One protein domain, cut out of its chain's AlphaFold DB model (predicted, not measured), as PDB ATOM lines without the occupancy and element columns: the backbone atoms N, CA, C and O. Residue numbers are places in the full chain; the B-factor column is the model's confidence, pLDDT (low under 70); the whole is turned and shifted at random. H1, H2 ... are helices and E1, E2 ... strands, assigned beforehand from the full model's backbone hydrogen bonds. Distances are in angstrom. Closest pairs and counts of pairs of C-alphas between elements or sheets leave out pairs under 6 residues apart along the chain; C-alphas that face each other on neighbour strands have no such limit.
ATOM      1  N   PHE A   5     204.391 217.483 154.915       87.31
ATOM      2  CA  PHE A   5     205.185 218.690 154.995       87.31
ATOM      3  C   PHE A   5     206.022 218.844 153.732       87.31
ATOM      4  O   PHE A   5     206.697 217.910 153.315       87.31
ATOM      5  N   ILE A   6     206.001 220.024 153.133       89.31
ATOM      6  CA  ILE A   6     206.774 220.345 151.937       89.31
ATOM      7  C   ILE A   6     207.732 221.461 152.312       89.31
ATOM      8  O   ILE A   6     207.302 222.530 152.748       89.31
ATOM      9  N   ARG A   7     209.031 221.209 152.180       91.12
ATOM     10  CA  ARG A   7     210.067 222.208 152.426       91.12
ATOM     11  C   ARG A   7     210.428 222.902 151.119       91.12
ATOM     12  O   ARG A   7     210.652 222.227 150.116       91.12
ATOM     13  N   SER A   8     210.457 224.233 151.139       91.19
ATOM     14  CA  SER A   8     210.842 225.046 149.983       91.19
ATOM     15  C   SER A   8     212.264 224.733 149.524       91.19
ATOM     16  O   SER A   8     213.098 224.269 150.304       91.19
ATOM     17  N   GLN A   9     212.545 225.025 148.255       91.19
ATOM     18  CA  GLN A   9     213.856 224.786 147.647       91.19
ATOM     19  C   GLN A   9     214.987 225.560 148.353       91.19
ATOM     20  O   GLN A   9     216.089 225.044 148.502       91.19
ATOM     21  N   ASP A  10     214.704 226.766 148.857       89.19
ATOM     22  CA  ASP A  10     215.630 227.587 149.658       89.19
ATOM     23  C   ASP A  10     215.760 227.132 151.128       89.19
ATOM     24  O   ASP A  10     216.569 227.664 151.886       89.19
ATOM     25  N   ARG A  11     214.975 226.127 151.542       87.38
ATOM     26  CA  ARG A  11     214.868 225.589 152.907       87.38
ATOM     27  C   ARG A  11     214.395 226.580 153.976       87.38
ATOM     28  O   ARG A  11     214.381 226.191 155.153       87.38
ATOM     29  N   GLU A  12     213.970 227.785 153.608       89.56
ATOM     30  CA  GLU A  12     213.505 228.821 154.540       89.56
ATOM     31  C   GLU A  12     212.056 228.605 154.993       89.56
ATOM     32  O   GLU A  12     211.673 229.043 156.080       89.56
ATOM     33  N   LYS A  13     211.247 227.905 154.188       89.56
ATOM     34  CA  LYS A  13     209.808 227.735 154.410       89.56
ATOM     35  C   LYS A  13     209.439 226.257 154.500       89.56
ATOM     36  O   LYS A  13     209.965 225.404 153.785       89.56
ATOM     37  N   LEU A  14     208.505 225.959 155.397       89.12
ATOM     38  CA  LEU A  14     207.917 224.637 155.566       89.12
ATOM     39  C   LEU A  14     206.403 224.774 155.498       89.12
ATOM     40  O   LEU A  14     205.810 225.528 156.269       89.12
ATOM     41  N   TYR A  15     205.783 224.026 154.600       87.19
ATOM     42  CA  TYR A  15     204.349 224.073 154.381       87.19
ATOM     43  C   TYR A  15     203.681 222.747 154.706       87.19
ATOM     44  O   TYR A  15     204.319 221.706 154.619       87.19
ATOM     45  N   CYS A  16     202.391 222.770 155.039       84.62
ATOM     46  CA  CYS A  16     201.619 221.570 155.353       84.62
ATOM     47  C   CYS A  16     200.536 221.316 154.292       84.62
ATOM     48  O   CYS A  16     199.490 221.971 154.283       84.62
ATOM     49  N   PHE A  17     200.783 220.361 153.399       82.00
ATOM     50  CA  PHE A  17     199.852 219.940 152.357       82.00
ATOM     51  C   PHE A  17     198.673 219.159 152.946       82.00
ATOM     52  O   PHE A  17     198.860 218.218 153.726       82.00
ATOM     53  N   GLY A  18     197.456 219.561 152.570       75.44
ATOM     54  CA  GLY A  18     196.196 219.033 153.100       75.44
ATOM     55  C   GLY A  18     195.687 219.729 154.370       75.44
ATOM     56  O   GLY A  18     194.621 219.367 154.865       75.44
ATOM     57  N   ILE A  19     196.423 220.721 154.895       76.38
ATOM     58  CA  ILE A  19     195.965 221.619 155.972       76.38
ATOM     59  C   ILE A  19     196.077 223.081 155.533       76.38
ATOM     60  O   ILE A  19     195.095 223.815 155.585       76.38
ATOM     61  N   SER A  20     197.278 223.509 155.137       77.00
ATOM     62  CA  SER A  20     197.585 224.905 154.806       77.00
ATOM     63  C   SER A  20     197.343 225.238 153.339       77.00
ATOM     64  O   SER A  20     197.070 226.390 153.026       77.00
ATOM     65  N   PHE A  21     197.468 224.249 152.455       81.56
ATOM     66  CA  PHE A  21     197.080 224.365 151.056       81.56
ATOM     67  C   PHE A  21     196.740 223.001 150.459       81.56
ATOM     68  O   PHE A  21     197.174 221.964 150.975       81.56
ATOM     69  N   ASN A  22     195.997 223.011 149.350       80.44
ATOM     70  CA  ASN A  22     195.460 221.790 148.736       80.44
ATOM     71  C   ASN A  22     195.947 221.504 147.311       80.44
ATOM     72  O   ASN A  22     195.683 220.424 146.786       80.44
ATOM     73  N   SER A  23     196.662 222.431 146.677       85.00
ATOM     74  CA  SER A  23     197.093 222.285 145.285       85.00
ATOM     75  C   SER A  23     198.484 222.864 145.048       85.00
ATOM     76  O   SER A  23     198.846 223.918 145.573       85.00
ATOM     77  N   LEU A  24     199.248 222.159 144.214       89.56
ATOM     78  CA  LEU A  24     200.484 222.635 143.607       89.56
ATOM     79  C   LEU A  24     200.315 222.672 142.095       89.56
ATOM     80  O   LEU A  24     199.633 221.819 141.523       89.56
ATOM     81  N   GLN A  25     200.944 223.646 141.450       91.00
ATOM     82  CA  GLN A  25     200.839 223.831 140.013       91.00
ATOM     83  C   GLN A  25     202.160 224.309 139.411       91.00
ATOM     84  O   GLN A  25     202.848 225.164 139.961       91.00
ATOM     85  N   TYR A  26     202.469 223.781 138.229       91.88
ATOM     86  CA  TYR A  26     203.489 224.326 137.340       91.88
ATOM     87  C   TYR A  26     203.006 225.620 136.665       91.88
ATOM     88  O   TYR A  26     201.910 225.652 136.091       91.88
ATOM     89  N   SER A  27     203.857 226.644 136.651       89.62
ATOM     90  CA  SER A  27     203.666 227.867 135.870       89.62
ATOM     91  C   SER A  27     204.937 228.223 135.090       89.62
ATOM     92  O   SER A  27     206.055 227.993 135.557       89.62
ATOM     93  N   GLU A  28     204.748 228.784 133.893       88.44
ATOM     94  CA  GLU A  28     205.815 229.380 133.081       88.44
ATOM     95  C   GLU A  28     205.710 230.900 133.199       88.44
ATOM     96  O   GLU A  28     204.713 231.491 132.775       88.44
ATOM     97  N   GLU A  29     206.734 231.537 133.759       81.69
ATOM     98  CA  GLU A  29     206.838 232.992 133.790       81.69
ATOM     99  C   GLU A  29     207.736 233.474 132.650       81.69
ATOM    100  O   GLU A  29     208.826 232.948 132.417       81.69
ATOM    101  N   MET A  30     207.267 234.490 131.921       75.88
ATOM    102  CA  MET A  30     208.044 235.151 130.875       75.88
ATOM    103  C   MET A  30     208.439 236.546 131.343       75.88
ATOM    104  O   MET A  30     207.639 237.487 131.261       75.88
ATOM    105  N   GLU A  31     209.685 236.711 131.781       66.75
ATOM    106  CA  GLU A  31     210.204 238.040 132.094       66.75
ATOM    107  C   GLU A  31     210.463 238.820 130.801       66.75
ATOM    108  O   GLU A  31     211.435 238.603 130.075       66.75
ATOM    109  N   HIS A  32     209.590 239.786 130.514       60.00
ATOM    110  CA  HIS A  32     209.793 240.740 129.429       60.00
ATOM    111  C   HIS A  32     210.646 241.908 129.930       60.00
ATOM    112  O   HIS A  32     210.144 242.995 130.232       60.00
ATOM    113  N   LYS A  33     211.964 241.708 130.014       60.00
ATOM    114  CA  LYS A  33     212.894 242.827 130.216       60.00
ATOM    115  C   LYS A  33     212.891 243.677 128.945       60.00
ATOM    116  O   LYS A  33     213.224 243.183 127.872       60.00
ATOM    117  N   ARG A  34     212.500 244.956 129.059       53.38
ATOM    118  CA  ARG A  34     212.541 245.961 127.975       53.38
ATOM    119  C   ARG A  34     213.887 245.866 127.228       53.38
ATOM    120  O   ARG A  34     214.888 246.388 127.702       53.38
ATOM    121  N   GLY A  35     213.900 245.194 126.074       62.22
ATOM    122  CA  GLY A  35     215.051 245.120 125.166       62.22
ATOM    123  C   GLY A  35     215.966 243.889 125.251       62.22
ATOM    124  O   GLY A  35     216.860 243.801 124.417       62.22
ATOM    125  N   ASN A  36     215.762 242.932 126.166       60.84
ATOM    126  CA  ASN A  36     216.535 241.676 126.193       60.84
ATOM    127  C   ASN A  36     215.640 240.450 125.959       60.84
ATOM    128  O   ASN A  36     214.431 240.513 126.166       60.84
ATOM    129  N   LYS A  37     216.247 239.356 125.470       58.44
ATOM    130  CA  LYS A  37     215.576 238.073 125.193       58.44
ATOM    131  C   LYS A  37     214.680 237.678 126.371       58.44
ATOM    132  O   LYS A  37     215.129 237.732 127.509       58.44
ATOM    133  N   ALA A  38     213.441 237.285 126.070       64.56
ATOM    134  CA  ALA A  38     212.517 236.747 127.058       64.56
ATOM    135  C   ALA A  38     213.155 235.517 127.713       64.56
ATOM    136  O   ALA A  38     213.432 234.525 127.033       64.56
ATOM    137  N   GLU A  39     213.429 235.620 129.007       70.50
ATOM    138  CA  GLU A  39     213.927 234.515 129.813       70.50
ATOM    139  C   GLU A  39     212.706 233.787 130.376       70.50
ATOM    140  O   GLU A  39     211.783 234.409 130.913       70.50
ATOM    141  N   LYS A  40     212.646 232.479 130.120       81.38
ATOM    142  CA  LYS A  40     211.555 231.626 130.579       81.38
ATOM    143  C   LYS A  40     211.953 231.042 131.921       81.38
ATOM    144  O   LYS A  40     212.975 230.369 132.006       81.38
ATOM    145  N   HIS A  41     211.134 231.280 132.934       85.69
ATOM    146  CA  HIS A  41     211.313 230.694 134.253       85.69
ATOM    147  C   HIS A  41     210.252 229.617 134.461       85.69
ATOM    148  O   HIS A  41     209.055 229.864 134.295       85.69
ATOM    149  N   HIS A  42     210.698 228.412 134.805       91.19
ATOM    150  CA  HIS A  42     209.835 227.275 135.097       91.19
ATOM    151  C   HIS A  42     209.758 227.103 136.611       91.19
ATOM    152  O   HIS A  42     210.772 226.857 137.262       91.19
ATOM    153  N   ALA A  43     208.567 227.246 137.186       91.38
ATOM    154  CA  ALA A  43     208.416 227.223 138.635       91.38
ATOM    155  C   ALA A  43     207.159 226.482 139.095       91.38
ATOM    156  O   ALA A  43     206.174 226.337 138.365       91.38
ATOM    157  N   ILE A  44     207.232 225.988 140.329       92.44
ATOM    158  CA  ILE A  44     206.133 225.343 141.039       92.44
ATOM    159  C   ILE A  44     205.589 226.334 142.063       92.44
ATOM    160  O   ILE A  44     206.343 226.944 142.830       92.44
ATOM    161  N   TYR A  45     204.267 226.460 142.080       91.62
ATOM    162  CA  TYR A  45     203.528 227.358 142.954       91.62
ATOM    163  C   TYR A  45     202.519 226.587 143.783       91.62
ATOM    164  O   TYR A  45     201.958 225.582 143.338       91.62
ATOM    165  N   ILE A  46     202.237 227.119 144.966       90.44
ATOM    166  CA  ILE A  46     201.003 226.804 145.678       90.44
ATOM    167  C   ILE A  46     199.852 227.461 144.906       90.44
ATOM    168  O   ILE A  46     199.926 228.632 144.548       90.44
ATOM    169  N   ALA A  47     198.807 226.695 144.601       81.00
ATOM    170  CA  ALA A  47     197.682 227.136 143.774       81.00
ATOM    171  C   ALA A  47     196.372 227.215 144.579       81.00
ATOM    172  O   ALA A  47     195.299 226.887 144.071       81.00
ATOM    173  N   ASP A  48     196.465 227.627 145.848       75.19
ATOM    174  CA  ASP A  48     195.344 227.706 146.796       75.19
ATOM    175  C   ASP A  48     195.058 229.165 147.184       75.19
ATOM    176  O   ASP A  48     195.306 229.612 148.302       75.19
ATOM    177  N   GLY A  49     194.669 229.971 146.190       67.75
ATOM    178  CA  GLY A  49     194.382 231.405 146.352       67.75
ATOM    179  C   GLY A  49     195.598 232.302 146.638       67.75
ATOM    180  O   GLY A  49     195.487 233.520 146.511       67.75
ATOM    181  N   CYS A  50     196.756 231.725 146.965       67.56
ATOM    182  CA  CYS A  50     198.029 232.411 147.166       67.56
ATOM    183  C   CYS A  50     199.072 231.853 146.189       67.56
ATOM    184  O   CYS A  50     199.478 230.704 146.329       67.56
ATOM    185  N   LEU A  51     199.494 232.662 145.211       75.62
ATOM    186  CA  LEU A  51     200.535 232.335 144.225       75.62
ATOM    187  C   LEU A  51     201.934 232.454 144.855       75.62
ATOM    188  O   LEU A  51     202.723 233.332 144.509       75.62
ATOM    189  N   GLU A  52     202.237 231.578 145.809       86.38
ATOM    190  CA  GLU A  52     203.555 231.516 146.445       86.38
ATOM    191  C   GLU A  52     204.464 230.555 145.668       86.38
ATOM    192  O   GLU A  52     204.136 229.374 145.507       86.38
ATOM    193  N   LYS A  53     205.615 231.051 145.198       90.19
ATOM    194  CA  LYS A  53     206.644 230.238 144.532       90.19
ATOM    195  C   LYS A  53     207.394 229.393 145.562       90.19
ATOM    196  O   LYS A  53     207.921 229.940 146.528       90.19
ATOM    197  N   ILE A  54     207.494 228.083 145.331       90.81
ATOM    198  CA  ILE A  54     208.152 227.148 146.267       90.81
ATOM    199  C   ILE A  54     209.402 226.470 145.703       90.81
ATOM    200  O   ILE A  54     210.266 226.049 146.476       90.81
ATOM    201  N   ALA A  55     209.499 226.368 144.378       91.12
ATOM    202  CA  ALA A  55     210.658 225.833 143.676       91.12
ATOM    203  C   ALA A  55     210.720 226.383 142.246       91.12
ATOM    204  O   ALA A  55     209.689 226.688 141.642       91.12
ATOM    205  N   GLU A  56     211.928 226.488 141.706       92.25
ATOM    206  CA  GLU A  56     212.200 226.912 140.336       92.25
ATOM    207  C   GLU A  56     213.259 225.995 139.720       92.25
ATOM    208  O   GLU A  56     214.261 225.677 140.367       92.25
ATOM    209  N   TYR A  57     213.052 225.596 138.468       91.88
ATOM    210  CA  TYR A  57     213.919 224.672 137.738       91.88
ATOM    211  C   TYR A  57     214.245 225.206 136.339       91.88
ATOM    212  O   TYR A  57     213.588 226.113 135.831       91.88
ATOM    213  N   GLU A  58     215.284 224.646 135.716       89.25
ATOM    214  CA  GLU A  58     215.725 225.049 134.374       89.25
ATOM    215  C   GLU A  58     214.719 224.657 133.281       89.25
ATOM    216  O   GLU A  58     214.614 225.337 132.263       89.25
ATOM    217  N   SER A  59     213.964 223.577 133.488       91.00
ATOM    218  CA  SER A  59     213.067 223.022 132.481       91.00
ATOM    219  C   SER A  59     211.690 222.694 133.044       91.00
ATOM    220  O   SER A  59     211.514 222.401 134.231       91.00
ATOM    221  N   LYS A  60     210.695 222.701 132.155       92.38
ATOM    222  CA  LYS A  60     209.345 222.236 132.474       92.38
ATOM    223  C   LYS A  60     209.367 220.771 132.895       92.38
ATOM    224  O   LYS A  60     208.675 220.406 133.838       92.38
ATOM    225  N   GLU A  61     210.141 219.949 132.197       93.38
ATOM    226  CA  GLU A  61     210.248 218.512 132.432       93.38
ATOM    227  C   GLU A  61     210.648 218.240 133.882       93.38
ATOM    228  O   GLU A  61     209.979 217.457 134.552       93.38
ATOM    229  N   ARG A  62     211.632 218.984 134.412       92.56
ATOM    230  CA  ARG A  62     212.051 218.836 135.807       92.56
ATOM    231  C   ARG A  62     210.953 219.233 136.791       92.56
ATOM    232  O   ARG A  62     210.748 218.534 137.778       92.56
ATOM    233  N   CYS A  63     210.208 220.309 136.521       92.06
ATOM    234  CA  CYS A  63     209.056 220.671 137.352       92.06
ATOM    235  C   CYS A  63     208.009 219.548 137.403       92.06
ATOM    236  O   CYS A  63     207.438 219.299 138.461       92.06
ATOM    237  N   ILE A  64     207.737 218.891 136.270       93.31
ATOM    238  CA  ILE A  64     206.761 217.796 136.210       93.31
ATOM    239  C   ILE A  64     207.278 216.562 136.955       93.31
ATOM    240  O   ILE A  64     206.531 216.003 137.750       93.31
ATOM    241  N   GLU A  65     208.552 216.195 136.794       94.00
ATOM    242  CA  GLU A  65     209.167 215.099 137.558       94.00
ATOM    243  C   GLU A  65     209.048 215.314 139.071       94.00
ATOM    244  O   GLU A  65     208.687 214.396 139.799       94.00
ATOM    245  N   VAL A  66     209.291 216.535 139.549       92.06
ATOM    246  CA  VAL A  66     209.161 216.884 140.974       92.06
ATOM    247  C   VAL A  66     207.715 216.735 141.462       92.06
ATOM    248  O   VAL A  66     207.479 216.270 142.578       92.06
ATOM    249  N   LEU A  67     206.727 217.082 140.631       90.69
ATOM    250  CA  LEU A  67     205.315 216.844 140.951       90.69
ATOM    251  C   LEU A  67     204.982 215.343 140.984       90.69
ATOM    252  O   LEU A  67     204.239 214.915 141.869       90.69
ATOM    253  N   ASP A  68     205.549 214.546 140.077       90.69
ATOM    254  CA  ASP A  68     205.376 213.089 140.047       90.69
ATOM    255  C   ASP A  68     206.041 212.410 141.257       90.69
ATOM    256  O   ASP A  68     205.436 211.536 141.883       90.69
ATOM    257  N   GLU A  69     207.242 212.846 141.651       89.56
ATOM    258  CA  GLU A  69     207.927 212.417 142.878       89.56
ATOM    259  C   GLU A  69     207.070 212.728 144.113       89.56
ATOM    260  O   GLU A  69     206.859 211.865 144.968       89.56
ATOM    261  N   LEU A  70     206.517 213.943 144.195       85.94
ATOM    262  CA  LEU A  70     205.623 214.338 145.281       85.94
ATOM    263  C   LEU A  70     204.343 213.492 145.294       85.94
ATOM    264  O   LEU A  70     203.882 213.088 146.367       85.94
ATOM    265  N   GLN A  71     203.775 213.193 144.125       83.12
ATOM    266  CA  GLN A  71     202.630 212.297 143.999       83.12
ATOM    267  C   GLN A  71     202.984 210.884 144.474       83.12
ATOM    268  O   GLN A  71     202.196 210.277 145.199       83.12
ATOM    269  N   GLU A  72     204.149 210.354 144.103       82.56
ATOM    270  CA  GLU A  72     204.612 209.032 144.527       82.56
ATOM    271  C   GLU A  72     204.825 208.986 146.043       82.56
ATOM    272  O   GLU A  72     204.393 208.039 146.701       82.56
ATOM    273  N   VAL A  73     205.431 210.028 146.613       78.69
ATOM    274  CA  VAL A  73     205.584 210.222 148.057       78.69
ATOM    275  C   VAL A  73     204.202 210.210 148.712       78.69
ATOM    276  O   VAL A  73     203.944 209.349 149.547       78.69
ATOM    277  N   CYS A  74     203.256 211.033 148.253       74.31
ATOM    278  CA  CYS A  74     201.873 211.017 148.745       74.31
ATOM    279  C   CYS A  74     201.194 209.636 148.593       74.31
ATOM    280  O   CYS A  74     200.485 209.192 149.500       74.31
ATOM    281  N   GLY A  75     201.432 208.937 147.478       67.06
ATOM    282  CA  GLY A  75     200.857 207.631 147.145       67.06
ATOM    283  C   GLY A  75     201.422 206.469 147.967       67.06
ATOM    284  O   GLY A  75     200.660 205.598 148.395       67.06
ATOM    285  N   LYS A  76     202.724 206.483 148.287       65.56
ATOM    286  CA  LYS A  76     203.386 205.517 149.189       65.56
ATOM    287  C   LYS A  76     202.721 205.480 150.568       65.56
ATOM    288  O   LYS A  76     202.733 204.446 151.231       65.56
ATOM    289  N   TYR A  77     202.083 206.573 150.988       55.91
ATOM    290  CA  TYR A  77     201.483 206.701 152.318       55.91
ATOM    291  C   TYR A  77     199.992 206.344 152.398       55.91
ATOM    292  O   TYR A  77     199.418 206.416 153.487       55.91
TER     293      TYR A  77
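AT A GLANCE: This is residues 5 to 77 of the 109 residues of an uncharacterized protein of Veillonella sp. CAG:933 (UniProt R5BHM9). A strongly twisted sheet of three strands, E3, E4 and E5, has the helix H1 running lengthwise over one face, and a small separate hairpin, E1 and E2, lies towards the end of the sheet where E3 begins. E3 and E4 make a longer hairpin whose turn, around Gly 35, is at one end of the long axis, with Tyr 77 after H1 at the other. The printed part has 73 residues, with five named strands and one named helix in the order E1 E2 E3 E4 E5 H1; its class is mixed, helices and strands, and both sheets are antiparallel, one in the order E3 - E4 - E5, the other E1 - E2. It is only just loose, close to compact, with a radius of gyration of the C-alphas of 13.7 A, and its outline is a rod of 48 by 23 by 21 A.

HOW THE PARTS SIT: E1, residues 5 to 7, and E2, residues 14 to 17, form an antiparallel hairpin, with N 6 and O 15 within hydrogen-bond range at 2.8 A. E2 is apart from E3, residues 24 to 31. E3 and E4, residues 39 to 46, form an antiparallel hairpin at 154 degrees between directions, with N 27 and O 43 at 2.9 A. E4 and E5, residues 53 to 57, form another at 139 degrees, with N 44 and O 55 at 2.9 A. E3, E4 and E5 are a meander, each strand the antiparallel neighbour of the one before. E1 is apart from E5, but only just, at 8.1 A. H1, residues 60 to 76, is on the sheet E3 E4 E5 at a height over the sheet of 9.0 A; the two are an arrangement of two layers, a helix on one face of a sheet. It lies over E4 and runs along the strands, at 10 degrees to E4 on the local plane. The closest C-alphas of E4 and H1 are those of His 42 and Lys 60, 5.7 A apart. H1 is apart from E1 and E2. In H1 every O i to N i+4 pair is within hydrogen-bond range.

IN THESE COORDINATES: E1 begins at C-alpha 5, (205.185, 218.690, 154.995), and is 6.5 A long; E2 is 9.9 A. E3 measures 21.5 A from C-alpha 24, (200.484, 222.635, 143.607), to C-alpha 31. E4 measures 21.9 A and E5 11.4 A. H1 measures 24.4 A and ends at C-alpha 76, (203.386, 205.517, 149.189).

THE WHOLE: The two C-alphas farthest apart are those of Gly 35 and Tyr 77, at 49.0 A. The printed part has no cut. The link from E5 to H1 is tight, the other four are short, and there is no long link. The mean pLDDT of the printed part is 82.4; residues 31 to 38, 49 to 50 and 75 to 77 are under 70.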